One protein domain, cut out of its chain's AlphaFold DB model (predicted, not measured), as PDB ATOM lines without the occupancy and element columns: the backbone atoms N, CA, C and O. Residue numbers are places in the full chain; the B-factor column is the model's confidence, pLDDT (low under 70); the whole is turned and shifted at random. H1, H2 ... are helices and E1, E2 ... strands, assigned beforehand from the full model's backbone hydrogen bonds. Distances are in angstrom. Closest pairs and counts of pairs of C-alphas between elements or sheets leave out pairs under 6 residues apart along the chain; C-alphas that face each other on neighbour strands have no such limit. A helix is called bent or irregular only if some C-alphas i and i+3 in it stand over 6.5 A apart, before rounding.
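Overview. This is residues 33 to 132 of the 140 residues of an uncharacterized protein of Actinoplanes campanulatus (UniProt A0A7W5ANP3). A small compact body, a four-stranded parallel sheet with the long helix H4 over one face, has one long arm: residues 110 to 132 stick out free of it, and 113 to 131 of these are helix H5. In the body, short H2 packs on H4, H1 grazes the sheet, and H3 sits beside the strands. The printed part has 100 residues with five named helices and four named strands, in the order E1 H1 E2 H2 E3 H3 H4 E4 H5; the sheet runs E2 E1 E3 E4. The class is mixed, helices and strands; the whole is only just loose, close to compact, with a radius of gyration of the C-alphas of 15.3 A and spans of 48 by 30 by 23 A.

Arrangement. E1, residues 33 to 36, is parallel to the edge strand E2, residues 53 to 55, at 38 degrees, with N 54 and O 34 within hydrogen-bond range at 2.8 A. H1, residues 39 to 44, only grazes the sheet with residues 39 to 42; its closest C-alphas to E2 are those of Ile 39 and Ser 55, 6.7 A. E3, residues 69 to 72, is parallel to E1 at 11 degrees (N 35 and O 71, 2.8 A). The edge strand E4, residues 101 to 104, is parallel to E3 at 23 degrees, with N 70 and O 101 2.8 A apart. H4, residues 82 to 98, is on one face of the sheet, making two layers, helix and sheet; its height over the sheet is 8.4 A, and it runs along E4 at 10 degrees on the local plane. H2, residues 59 to 62, is only just not on the sheet, with 4 pairs of C-alphas within 10 A, and touches H4, closest at the C-alphas of Ala 59 and Phe 87, 4.4 A. H3, residues 74 to 77, stands at the sheet's level, at a height of 0.4 A. Strand-helix-strand units, parallel neighbour strands with helices between, are E1, H1, E2 and E3, H3 H4, E4; E2, H2, E3 is a split one, with E1 between its strands; the three crossovers are right-handed. Every O i to N i+4 pair is within range in H4 and in H5, residues 113 to 131; H1 has 0 of 2, but 3 of 3 O i to N i+3 pairs, and H2 and H3 are too short for an i+4 pair.

Along the chain. E1 begins at C-alpha 33 (135.726, 188.218, 122.891). H3 is only just irregular, its C-alphas 74 and 77 being 6.6 A apart. H4 is 24.5 A long, E4 10.4 A, and H5 26.6 A, ending at C-alpha 131 (108.918, 173.408, 133.648).

Size, cuts and confidence. The C-alphas of Thr 81 and Ala 132 are the farthest apart, 48.4 A. The printed part has no cut and no long link. Mean pLDDT is 73.0; residues 77 to 80 and 106 to 132 are under 70.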
ATOM      1  N   ILE A  33     134.289 187.978 122.791       89.81
ATOM      2  CA  ILE A  33     135.726 188.218 122.891       89.81
ATOM      3  C   ILE A  33     136.520 186.925 122.964       89.81
ATOM      4  O   ILE A  33     136.066 185.932 123.532       89.81
ATOM      5  N   LEU A  34     137.737 186.992 122.440       90.12
ATOM      6  CA  LEU A  34     138.754 185.963 122.537       90.12
ATOM      7  C   LEU A  34     139.877 186.448 123.457       90.12
ATOM      8  O   LEU A  34     140.439 187.524 123.246       90.12
ATOM      9  N   VAL A  35     140.213 185.649 124.463       89.31
ATOM     10  CA  VAL A  35     141.333 185.876 125.375       89.31
ATOM     11  C   VAL A  35     142.458 184.911 125.014       89.31
ATOM     12  O   VAL A  35     142.274 183.698 125.078       89.31
ATOM     13  N   VAL A  36     143.613 185.471 124.656       86.31
ATOM     14  CA  VAL A  36     144.816 184.748 124.215       86.31
ATOM     15  C   VAL A  36     146.020 185.064 125.099       86.31
ATOM     16  O   VAL A  36     146.085 186.125 125.736       86.31
ATOM     17  N   ALA A  37     147.024 184.188 125.092       79.25
ATOM     18  CA  ALA A  37     148.304 184.456 125.758       79.25
ATOM     19  C   ALA A  37     149.084 185.538 125.002       79.25
ATOM     20  O   ALA A  37     149.575 186.522 125.567       79.25
ATOM     21  N   TRP A  38     149.147 185.359 123.682       78.75
ATOM     22  CA  TRP A  38     149.903 186.184 122.755       78.75
ATOM     23  C   TRP A  38     149.036 186.526 121.554       78.75
ATOM     24  O   TRP A  38     148.345 185.669 121.024       78.75
ATOM     25  N   ILE A  39     149.131 187.758 121.055       78.31
ATOM     26  CA  ILE A  39     148.312 188.222 119.920       78.31
ATOM     27  C   ILE A  39     148.490 187.336 118.676       78.31
ATOM     28  O   ILE A  39     147.552 187.185 117.904       78.31
ATOM     29  N   ARG A  40     149.658 186.702 118.496       81.06
ATOM     30  CA  ARG A  40     149.886 185.764 117.388       81.06
ATOM     31  C   ARG A  40     148.956 184.546 117.440       81.06
ATOM     32  O   ARG A  40     148.595 184.067 116.386       81.06
ATOM     33  N   GLU A  41     148.529 184.092 118.618       76.62
ATOM     34  CA  GLU A  41     147.571 182.981 118.772       76.62
ATOM     35  C   GLU A  41     146.206 183.315 118.150       76.62
ATOM     36  O   GLU A  41     145.489 182.430 117.710       76.62
ATOM     37  N   ALA A  42     145.862 184.602 118.016       81.12
ATOM     38  CA  ALA A  42     144.617 185.017 117.379       81.12
ATOM     39  C   ALA A  42     144.553 184.700 115.877       81.12
ATOM     40  O   ALA A  42     143.459 184.695 115.317       81.12
ATOM     41  N   THR A  43     145.684 184.412 115.215       82.75
ATOM     42  CA  THR A  43     145.671 183.988 113.802       82.75
ATOM     43  C   THR A  43     144.972 182.652 113.602       82.75
ATOM     44  O   THR A  43     144.459 182.400 112.516       82.75
ATOM     45  N   ASP A  44     144.913 181.833 114.652       79.56
ATOM     46  CA  ASP A  44     144.227 180.541 114.644       79.56
ATOM     47  C   ASP A  44     142.700 180.712 114.784       79.56
ATOM     48  O   ASP A  44     141.945 179.748 114.679       79.56
ATOM     49  N   PHE A  45     142.233 181.953 114.984       80.06
ATOM     50  CA  PHE A  45     140.833 182.303 115.212       80.06
ATOM     51  C   PHE A  45     140.378 183.474 114.313       80.06
ATOM     52  O   PHE A  45     140.014 184.545 114.817       80.06
ATOM     53  N   PRO A  46     140.358 183.294 112.975       82.25
ATOM     54  CA  PRO A  46     140.061 184.360 112.010       82.25
ATOM     55  C   PRO A  46     138.642 184.954 112.119       82.25
ATOM     56  O   PRO A  46     138.365 186.006 111.543       82.25
ATOM     57  N   GLN A  47     137.736 184.309 112.857       79.19
ATOM     58  CA  GLN A  47     136.383 184.788 113.134       79.19
ATOM     59  C   GLN A  47     136.330 185.984 114.092       79.19
ATOM     60  O   GLN A  47     135.331 186.711 114.098       79.19
ATOM     61  N   PHE A  48     137.371 186.198 114.901       85.81
ATOM     62  CA  PHE A  48     137.457 187.344 115.802       85.81
ATOM     63  C   PHE A  48     138.201 188.492 115.130       85.81
ATOM     64  O   PHE A  48     139.301 188.339 114.608       85.81
ATOM     65  N   ARG A  49     137.616 189.684 115.192       87.44
ATOM     66  CA  ARG A  49     138.269 190.920 114.754       87.44
ATOM     67  C   ARG A  49     139.287 191.379 115.798       87.44
ATOM     68  O   ARG A  49     139.128 191.107 116.985       87.44
ATOM     69  N   ASP A  50     140.254 192.201 115.399       86.50
ATOM     70  CA  ASP A  50     141.305 192.732 116.290       86.50
ATOM     71  C   ASP A  50     140.773 193.399 117.576       86.50
ATOM     72  O   ASP A  50     141.385 193.340 118.647       86.50
ATOM     73  N   ASN A  51     139.603 194.041 117.502       86.81
ATOM     74  CA  ASN A  51     138.963 194.688 118.650       86.81
ATOM     75  C   ASN A  51     138.231 193.710 119.594       86.81
ATOM     76  O   ASN A  51     137.809 194.116 120.684       86.81
ATOM     77  N   GLN A  52     138.091 192.448 119.190       89.19
ATOM     78  CA  GLN A  52     137.520 191.340 119.957       89.19
ATOM     79  C   GLN A  52     138.602 190.452 120.590       89.19
ATOM     80  O   GLN A  52     138.276 189.615 121.425       89.19
ATOM     81  N   VAL A  53     139.879 190.655 120.246       89.56
ATOM     82  CA  VAL A  53     141.015 189.887 120.773       89.56
ATOM     83  C   VAL A  53     141.690 190.636 121.925       89.56
ATOM     84  O   VAL A  53     142.093 191.800 121.800       89.56
ATOM     85  N   TYR A  54     141.843 189.944 123.052       89.69
ATOM     86  CA  TYR A  54     142.397 190.465 124.297       89.69
ATOM     87  C   TYR A  54     143.560 189.588 124.757       89.69
ATOM     88  O   TYR A  54     143.489 188.366 124.718       89.69
ATOM     89  N   SER A  55     144.630 190.228 125.226       86.50
ATOM     90  CA  SER A  55     145.728 189.556 125.923       86.50
ATOM     91  C   SER A  55     145.595 189.807 127.418       86.50
ATOM     92  O   SER A  55     145.218 190.910 127.830       86.50
ATOM     93  N   THR A  56     145.972 188.819 128.225       80.62
ATOM     94  CA  THR A  56     145.999 188.912 129.693       80.62
ATOM     95  C   THR A  56     146.907 190.026 130.227       80.62
ATOM     96  O   THR A  56     146.754 190.456 131.367       80.62
ATOM     97  N   ASN A  57     147.789 190.585 129.392       79.44
ATOM     98  CA  ASN A  57     148.630 191.731 129.743       79.44
ATOM     99  C   ASN A  57     147.924 193.098 129.662       79.44
ATOM    100  O   ASN A  57     148.514 194.095 130.074       79.44
ATOM    101  N   ALA A  58     146.693 193.170 129.139       77.88
ATOM    102  CA  ALA A  58     145.998 194.427 128.833       77.88
ATOM    103  C   ALA A  58     144.615 194.523 129.511       77.88
ATOM    104  O   ALA A  58     143.576 194.631 128.850       77.88
ATOM    105  N   ALA A  59     144.590 194.460 130.847       77.12
ATOM    106  CA  ALA A  59     143.361 194.478 131.657       77.12
ATOM    107  C   ALA A  59     142.524 195.752 131.474       77.12
ATOM    108  O   ALA A  59     141.294 195.711 131.512       77.12
ATOM    109  N   GLU A  60     143.169 196.888 131.223       81.00
ATOM    110  CA  GLU A  60     142.519 198.172 130.974       81.00
ATOM    111  C   GLU A  60     141.573 198.147 129.768       81.00
ATOM    112  O   GLU A  60     140.583 198.881 129.758       81.00
ATOM    113  N   ARG A  61     141.805 197.260 128.787       81.88
ATOM    114  CA  ARG A  61     140.923 197.119 127.618       81.88
ATOM    115  C   ARG A  61     139.541 196.561 127.977       81.88
ATOM    116  O   ARG A  61     138.608 196.724 127.193       81.88
ATOM    117  N   LEU A  62     139.384 195.934 129.146       82.19
ATOM    118  CA  LEU A  62     138.103 195.396 129.618       82.19
ATOM    119  C   LEU A  62     137.173 196.484 130.183       82.19
ATOM    120  O   LEU A  62     135.961 196.275 130.291       82.19
ATOM    121  N   LEU A  63     137.709 197.656 130.542       78.44
ATOM    122  CA  LEU A  63     136.940 198.713 131.194       78.44
ATOM    123  C   LEU A  63     135.849 199.271 130.268       78.44
ATOM    124  O   LEU A  63     136.083 199.640 129.121       78.44
ATOM    125  N   GLY A  64     134.619 199.338 130.786       74.81
ATOM    126  CA  GLY A  64     133.460 199.894 130.080       74.81
ATOM    127  C   GLY A  64     132.811 198.964 129.046       74.81
ATOM    128  O   GLY A  64     131.683 199.232 128.627       74.81
ATOM    129  N   ARG A  65     133.439 197.837 128.690       78.25
ATOM    130  CA  ARG A  65     132.940 196.903 127.668       78.25
ATOM    131  C   ARG A  65     131.838 195.982 128.200       78.25
ATOM    132  O   ARG A  65     131.787 195.657 129.385       78.25
ATOM    133  N   ARG A  66     130.880 195.623 127.341       80.25
ATOM    134  CA  ARG A  66     129.890 194.560 127.600       80.25
ATOM    135  C   ARG A  66     130.330 193.348 126.793       80.25
ATOM    136  O   ARG A  66     130.700 193.525 125.639       80.25
ATOM    137  N   PHE A  67     130.287 192.171 127.401       83.38
ATOM    138  CA  PHE A  67     130.621 190.925 126.724       83.38
ATOM    139  C   PHE A  67     129.442 189.976 126.827       83.38
ATOM    140  O   PHE A  67     128.851 189.849 127.905       83.38
ATOM    141  N   ARG A  68     129.107 189.335 125.710       82.38
ATOM    142  CA  ARG A  68     128.113 188.263 125.668       82.38
ATOM    143  C   ARG A  68     128.797 186.943 126.015       82.38
ATOM    144  O   ARG A  68     128.457 186.332 127.028       82.38
ATOM    145  N   HIS A  69     129.808 186.556 125.241       83.62
ATOM    146  CA  HIS A  69     130.624 185.377 125.510       83.62
ATOM    147  C   HIS A  69     132.111 185.715 125.589       83.62
ATOM    148  O   HIS A  69     132.620 186.595 124.889       83.62
ATOM    149  N   VAL A  70     132.804 184.994 126.459       87.06
ATOM    150  CA  VAL A  70     134.245 185.077 126.656       87.06
ATOM    151  C   VAL A  70     134.841 183.720 126.323       87.06
ATOM    152  O   VAL A  70     134.594 182.751 127.038       87.06
ATOM    153  N   TYR A  71     135.629 183.666 125.258       87.19
ATOM    154  CA  TYR A  71     136.361 182.477 124.842       87.19
ATOM    155  C   TYR A  71     137.803 182.588 125.306       87.19
ATOM    156  O   TYR A  71     138.423 183.636 125.121       87.19
ATOM    157  N   VAL A  72     138.341 181.533 125.911       86.31
ATOM    158  CA  VAL A  72     139.696 181.552 126.457       86.31
ATOM    159  C   VAL A  72     140.515 180.369 125.969       86.31
ATOM    160  O   VAL A  72     140.092 179.222 126.119       86.31
ATOM    161  N   THR A  73     141.691 180.655 125.409       85.06
ATOM    162  CA  THR A  73     142.622 179.624 124.937       85.06
ATOM    163  C   THR A  73     143.388 178.975 126.100       85.06
ATOM    164  O   THR A  73     143.567 179.606 127.148       85.06
ATOM    165  N   PRO A  74     143.893 177.733 125.950       76.12
ATOM    166  CA  PRO A  74     144.683 177.044 126.966       76.12
ATOM    167  C   PRO A  74     145.880 177.860 127.433       76.12
ATOM    168  O   PRO A  74     146.196 177.897 128.622       76.12
ATOM    169  N   ASN A  75     146.530 178.549 126.493       76.06
ATOM    170  CA  ASN A  75     147.750 179.289 126.770       76.06
ATOM    171  C   ASN A  75     147.482 180.641 127.424       76.06
ATOM    172  O   ASN A  75     148.392 181.211 128.023       76.06
ATOM    173  N   ALA A  76     146.253 181.170 127.361       75.50
ATOM    174  CA  ALA A  76     145.921 182.466 127.953       75.50
ATOM    175  C   ALA A  76     146.353 182.575 129.426       75.50
ATOM    176  O   ALA A  76     146.680 183.664 129.904       75.50
ATOM    177  N   PHE A  77     146.423 181.433 130.114       67.19
ATOM    178  CA  PHE A  77     146.741 181.317 131.531       67.19
ATOM    179  C   PHE A  77     148.101 180.679 131.841       67.19
ATOM    180  O   PHE A  77     148.419 180.500 133.013       67.19
ATOM    181  N   THR A  78     148.939 180.355 130.850       65.56
ATOM    182  CA  THR A  78     150.227 179.679 131.116       65.56
ATOM    183  C   THR A  78     151.253 180.573 131.810       65.56
ATOM    184  O   THR A  78     152.265 180.087 132.309       65.56
ATOM    185  N   THR A  79     151.003 181.881 131.858       58.72
ATOM    186  CA  THR A  79     151.869 182.847 132.536       58.72
ATOM    187  C   THR A  79     151.184 183.324 133.810       58.72
ATOM    188  O   THR A  79     150.376 184.256 133.781       58.72
ATOM    189  N   ASP A  80     151.510 182.673 134.928       60.38
ATOM    190  CA  ASP A  80     151.103 183.082 136.272       60.38
ATOM    191  C   ASP A  80     151.844 184.372 136.657       60.38
ATOM    192  O   ASP A  80     152.968 184.378 137.166       60.38
ATOM    193  N   THR A  81     151.259 185.502 136.265       70.69
ATOM    194  CA  THR A  81     151.801 186.836 136.512       70.69
ATOM    195  C   THR A  81     150.736 187.697 137.176       70.69
ATOM    196  O   THR A  81     149.547 187.563 136.897       70.69
ATOM    197  N   LYS A  82     151.166 188.679 137.981       75.88
ATOM    198  CA  LYS A  82     150.272 189.684 138.592       75.88
ATOM    199  C   LYS A  82     149.367 190.397 137.573       75.88
ATOM    200  O   LYS A  82     148.309 190.909 137.932       75.88
ATOM    201  N   HIS A  83     149.791 190.474 136.308       73.19
ATOM    202  CA  HIS A  83     148.993 191.053 135.227       73.19
ATOM    203  C   HIS A  83     147.822 190.141 134.839       73.19
ATOM    204  O   HIS A  83     146.694 190.626 134.758       73.19
ATOM    205  N   SER A  84     148.069 188.835 134.711       76.38
ATOM    206  CA  SER A  84     147.047 187.819 134.434       76.38
ATOM    207  C   SER A  84     145.984 187.751 135.535       76.38
ATOM    208  O   SER A  84     144.791 187.740 135.233       76.38
ATOM    209  N   GLU A  85     146.392 187.792 136.809       81.38
ATOM    210  CA  GLU A  85     145.463 187.805 137.953       81.38
ATOM    211  C   GLU A  85     144.546 189.036 137.931       81.38
ATOM    212  O   GLU A  85     143.327 188.933 138.093       81.38
ATOM    213  N   ARG A  86     145.122 190.223 137.692       83.00
ATOM    214  CA  ARG A  86     144.357 191.474 137.616       83.00
ATOM    215  C   ARG A  86     143.395 191.474 136.432       83.00
ATOM    216  O   ARG A  86     142.266 191.941 136.568       83.00
ATOM    217  N   PHE A  87     143.835 190.968 135.282       86.25
ATOM    218  CA  PHE A  87     142.986 190.804 134.108       86.25
ATOM    219  C   PHE A  87     141.794 189.900 134.418       86.25
ATOM    220  O   PHE A  87     140.659 190.267 134.115       86.25
ATOM    221  N   TRP A  88     142.036 188.766 135.079       83.06
ATOM    222  CA  TRP A  88     140.982 187.831 135.451       83.06
ATOM    223  C   TRP A  88     139.960 188.450 136.403       83.06
ATOM    224  O   TRP A  88     138.762 188.392 136.134       83.06
ATOM    225  N   ALA A  89     140.425 189.110 137.466       85.06
ATOM    226  CA  ALA A  89     139.543 189.765 138.425       85.06
ATOM    227  C   ALA A  89     138.622 190.798 137.748       85.06
ATOM    228  O   ALA A  89     137.430 190.875 138.051       85.06
ATOM    229  N   GLU A  90     139.151 191.570 136.795       86.19
ATOM    230  CA  GLU A  90     138.352 192.530 136.030       86.19
ATOM    231  C   GLU A  90     137.400 191.852 135.042       86.19
ATOM    232  O   GLU A  90     136.241 192.261 134.927       86.19
ATOM    233  N   LEU A  91     137.848 190.802 134.357       85.81
ATOM    234  CA  LEU A  91     137.028 190.050 133.415       85.81
ATOM    235  C   LEU A  91     135.842 189.387 134.117       85.81
ATOM    236  O   LEU A  91     134.698 189.549 133.691       85.81
ATOM    237  N   GLU A  92     136.092 188.719 135.239       84.56
ATOM    238  CA  GLU A  92     135.067 188.109 136.078       84.56
ATOM    239  C   GLU A  92     134.092 189.164 136.618       84.56
ATOM    240  O   GLU A  92     132.873 188.969 136.568       84.56
ATOM    241  N   ARG A  93     134.601 190.322 137.063       83.94
ATOM    242  CA  ARG A  93     133.767 191.445 137.510       83.94
ATOM    243  C   ARG A  93     132.840 191.937 136.396       83.94
ATOM    244  O   ARG A  93     131.651 192.140 136.649       83.94
ATOM    245  N   VAL A  94     133.351 192.128 135.179       82.38
ATOM    246  CA  VAL A  94     132.553 192.598 134.032       82.38
ATOM    247  C   VAL A  94     131.521 191.553 133.613       82.38
ATOM    248  O   VAL A  94     130.360 191.903 133.384       82.38
ATOM    249  N   VAL A  95     131.909 190.277 133.562       82.06
ATOM    250  CA  VAL A  95     131.019 189.177 133.179       82.06
ATOM    251  C   VAL A  95     129.885 189.004 134.191       82.06
ATOM    252  O   VAL A  95     128.720 188.991 133.788       82.06
ATOM    253  N   ARG A  96     130.186 188.978 135.497       78.62
ATOM    254  CA  ARG A  96     129.172 188.864 136.564       78.62
ATOM    255  C   ARG A  96     128.182 190.023 136.567       78.62
ATOM    256  O   ARG A  96     126.988 189.806 136.738       78.62
ATOM    257  N   GLN A  97     128.652 191.254 136.365       78.12
ATOM    258  CA  GLN A  97     127.780 192.435 136.358       78.12
ATOM    259  C   GLN A  97     126.853 192.495 135.140       78.12
ATOM    260  O   GLN A  97     125.848 193.204 135.179       78.12
ATOM    261  N   ARG A  98     127.211 191.829 134.038       74.94
ATOM    262  CA  ARG A  98     126.546 192.017 132.740       74.94
ATOM    263  C   ARG A  98     125.961 190.739 132.134       74.94
ATOM    264  O   ARG A  98     125.338 190.841 131.083       74.94
ATOM    265  N   GLY A  99     126.100 189.596 132.811       70.25
ATOM    266  CA  GLY A  99     125.489 188.317 132.436       70.25
ATOM    267  C   GLY A  99     126.225 187.547 131.336       70.25
ATOM    268  O   GLY A  99     125.588 186.786 130.613       70.25
ATOM    269  N   GLY A 100     127.534 187.760 131.174       74.94
ATOM    270  CA  GLY A 100     128.322 187.030 130.173       74.94
ATOM    271  C   GLY A 100     128.574 185.563 130.557       74.94
ATOM    272  O   GLY A 100     128.406 185.178 131.717       74.94
ATOM    273  N   ARG A 101     129.008 184.742 129.596       75.12
ATOM    274  CA  ARG A 101     129.398 183.331 129.820       75.12
ATOM    275  C   ARG A 101     130.853 183.080 129.429       75.12
ATOM    276  O   ARG A 101     131.339 183.693 128.482       75.12
ATOM    277  N   PHE A 102     131.521 182.178 130.146       77.75
ATOM    278  CA  PHE A 102     132.902 181.765 129.885       77.75
ATOM    279  C   PHE A 102     132.953 180.416 129.168       77.75
ATOM    280  O   PHE A 102     132.233 179.492 129.541       77.75
ATOM    281  N   TYR A 103     133.847 180.308 128.188       78.38
ATOM    282  CA  TYR A 103     134.118 179.101 127.416       78.38
ATOM    283  C   TYR A 103     135.629 178.900 127.307       78.38
ATOM    284  O   TYR A 103     136.349 179.810 126.899       78.38
ATOM    285  N   HIS A 104     136.110 177.710 127.656       72.69
ATOM    286  CA  HIS A 104     137.497 177.307 127.423       72.69
ATOM    287  C   HIS A 104     137.578 176.577 126.081       72.69
ATOM    288  O   HIS A 104     136.744 175.710 125.822       72.69
ATOM    289  N   ILE A 105     138.534 176.942 125.224       70.12
ATOM    290  CA  ILE A 105     138.626 176.436 123.846       70.12
ATOM    291  C   ILE A 105     140.053 176.015 123.495       70.12
ATOM    292  O   ILE A 105     140.929 176.864 123.422       70.12
ATOM    293  N   GLU A 106     140.304 174.724 123.263       59.28
ATOM    294  CA  GLU A 106     141.668 174.207 123.047       59.28
ATOM    295  C   GLU A 106     142.246 174.581 121.679       59.28
ATOM    296  O   GLU A 106     143.341 175.128 121.587       59.28
ATOM    297  N   GLN A 107     141.447 174.364 120.647       55.66
ATOM    298  CA  GLN A 107     141.535 174.884 119.290       55.66
ATOM    299  C   GLN A 107     140.075 175.001 118.837       55.66
ATOM    300  O   GLN A 107     139.242 174.192 119.251       55.66
ATOM    301  N   TYR A 108     139.720 176.002 118.027       49.22
ATOM    302  CA  TYR A 108     138.422 175.976 117.341       49.22
ATOM    303  C   TYR A 108     138.561 174.952 116.205       49.22
ATOM    304  O   TYR A 108     138.642 175.320 115.036       49.22
ATOM    305  N   ASP A 109     138.670 173.665 116.548       41.59
ATOM    306  CA  ASP A 109     138.441 172.581 115.602       41.59
ATOM    307  C   ASP A 109     137.006 172.759 115.157       41.59
ATOM    308  O   ASP A 109     136.088 172.367 115.866       41.59
ATOM    309  N   THR A 110     136.836 173.479 114.049       41.62
ATOM    310  CA  THR A 110     135.602 173.606 113.283       41.62
ATOM    311  C   THR A 110     134.375 173.525 114.181       41.62
ATOM    312  O   THR A 110     133.549 172.632 114.019       41.62
ATOM    313  N   ILE A 111     134.282 174.403 115.186       44.66
ATOM    314  CA  ILE A 111     133.081 174.471 116.008       44.66
ATOM    315  C   ILE A 111     132.047 175.123 115.106       44.66
ATOM    316  O   ILE A 111     131.843 176.338 115.051       44.66
ATOM    317  N   THR A 112     131.474 174.258 114.288       43.91
ATOM    318  CA  THR A 112     130.290 174.464 113.507       43.91
ATOM    319  C   THR A 112     129.285 174.969 114.521       43.91
ATOM    320  O   THR A 112     128.955 174.270 115.477       43.91
ATOM    321  N   TYR A 113     128.812 176.193 114.329       45.53
ATOM    322  CA  TYR A 113     127.734 176.815 115.091       45.53
ATOM    323  C   TYR A 113     126.566 175.836 115.387       45.53
ATOM    324  O   TYR A 113     125.891 175.954 116.403       45.53
ATOM    325  N   ALA A 114     126.399 174.800 114.552       45.47
ATOM    326  CA  ALA A 114     125.535 173.641 114.756       45.47
ATOM    327  C   ALA A 114     125.683 172.929 116.116       45.47
ATOM    328  O   ALA A 114     124.661 172.642 116.727       45.47
ATOM    329  N   GLU A 115     126.891 172.665 116.627       42.94
ATOM    330  CA  GLU A 115     127.065 171.960 117.912       42.94
ATOM    331  C   GLU A 115     126.713 172.859 119.112       42.94
ATOM    332  O   GLU A 115     126.165 172.393 120.110       42.94
ATOM    333  N   HIS A 116     126.929 174.173 118.989       50.66
ATOM    334  CA  HIS A 116     126.529 175.150 120.008       50.66
ATOM    335  C   HIS A 116     125.024 175.444 119.995       50.66
ATOM    336  O   HIS A 116     124.434 175.642 121.061       50.66
ATOM    337  N   GLU A 117     124.389 175.455 118.821       51.59
ATOM    338  CA  GLU A 117     122.934 175.577 118.703       51.59
ATOM    339  C   GLU A 117     122.241 174.287 119.181       51.59
ATOM    340  O   GLU A 117     121.212 174.374 119.848       51.59
ATOM    341  N   LEU A 118     122.837 173.107 118.945       52.19
ATOM    342  CA  LEU A 118     122.384 171.820 119.490       52.19
ATOM    343  C   LEU A 118     122.435 171.804 121.018       52.19
ATOM    344  O   LEU A 118     121.408 171.566 121.643       52.19
ATOM    345  N   ALA A 119     123.568 172.160 121.631       51.62
ATOM    346  CA  ALA A 119     123.676 172.212 123.092       51.62
ATOM    347  C   ALA A 119     122.715 173.244 123.720       51.62
ATOM    348  O   ALA A 119     122.207 173.053 124.827       51.62
ATOM    349  N   ARG A 120     122.433 174.346 123.010       57.25
ATOM    350  CA  ARG A 120     121.428 175.336 123.418       57.25
ATOM    351  C   ARG A 120     120.005 174.781 123.310       57.25
ATOM    352  O   ARG A 120     119.231 174.981 124.241       57.25
ATOM    353  N   GLN A 121     119.670 174.101 122.215       53.22
ATOM    354  CA  GLN A 121     118.359 173.474 122.025       53.22
ATOM    355  C   GLN A 121     118.132 172.340 123.025       53.22
ATOM    356  O   GLN A 121     117.051 172.259 123.595       53.22
ATOM    357  N   GLU A 122     119.140 171.516 123.305       54.56
ATOM    358  CA  GLU A 122     119.060 170.454 124.313       54.56
ATOM    359  C   GLU A 122     118.821 171.026 125.713       54.56
ATOM    360  O   GLU A 122     117.924 170.562 126.415       54.56
ATOM    361  N   ALA A 123     119.546 172.081 126.100       59.09
ATOM    362  CA  ALA A 123     119.336 172.748 127.384       59.09
ATOM    363  C   ALA A 123     117.951 173.414 127.485       59.09
ATOM    364  O   ALA A 123     117.321 173.358 128.538       59.09
ATOM    365  N   GLU A 124     117.459 174.016 126.400       63.16
ATOM    366  CA  GLU A 124     116.140 174.657 126.357       63.16
ATOM    367  C   GLU A 124     114.999 173.624 126.371       63.16
ATOM    368  O   GLU A 124     113.988 173.840 127.035       63.16
ATOM    369  N   ILE A 125     115.176 172.469 125.722       63.72
ATOM    370  CA  ILE A 125     114.237 171.339 125.788       63.72
ATOM    371  C   ILE A 125     114.205 170.741 127.198       63.72
ATOM    372  O   ILE A 125     113.121 170.438 127.694       63.72
ATOM    373  N   LEU A 126     115.358 170.584 127.856       60.06
ATOM    374  CA  LEU A 126     115.429 170.098 129.238       60.06
ATOM    375  C   LEU A 126     114.743 171.058 130.219       60.06
ATOM    376  O   LEU A 126     113.944 170.609 131.038       60.06
ATOM    377  N   ASP A 127     114.987 172.362 130.094       59.56
ATOM    378  CA  ASP A 127     114.367 173.393 130.939       59.56
ATOM    379  C   ASP A 127     112.843 173.468 130.709       59.56
ATOM    380  O   ASP A 127     112.053 173.546 131.651       59.56
ATOM    381  N   GLN A 128     112.394 173.334 129.454       63.00
ATOM    382  CA  GLN A 128     110.969 173.243 129.116       63.00
ATOM    383  C   GLN A 128     110.323 171.940 129.611       63.00
ATOM    384  O   GLN A 128     109.170 171.963 130.047       63.00
ATOM    385  N   ALA A 129     111.037 170.813 129.571       58.03
ATOM    386  CA  ALA A 129     110.555 169.534 130.089       58.03
ATOM    387  C   ALA A 129     110.423 169.555 131.621       58.03
ATOM    388  O   ALA A 129     109.430 169.055 132.156       58.03
ATOM    389  N   GLU A 130     111.366 170.190 132.319       57.50
ATOM    390  CA  GLU A 130     111.320 170.394 133.768       57.50
ATOM    391  C   GLU A 130     110.183 171.349 134.163       57.50
ATOM    392  O   GLU A 130     109.374 171.020 135.037       57.50
ATOM    393  N   ALA A 131     110.025 172.469 133.449       60.75
ATOM    394  CA  ALA A 131     108.918 173.408 133.648       60.75
ATOM    395  C   ALA A 131     107.537 172.790 133.346       60.75
ATOM    396  O   ALA A 131     106.536 173.178 133.954       60.75
ATOM    397  N   ALA A 132     107.474 171.811 132.439       62.62
ATOM    398  CA  ALA A 132     106.268 171.045 132.123       62.62
ATOM    399  C   ALA A 132     106.016 169.858 133.078       62.62
ATOM    400  O   ALA A 132     105.004 169.167 132.934       62.62
TER     401      ALA A 132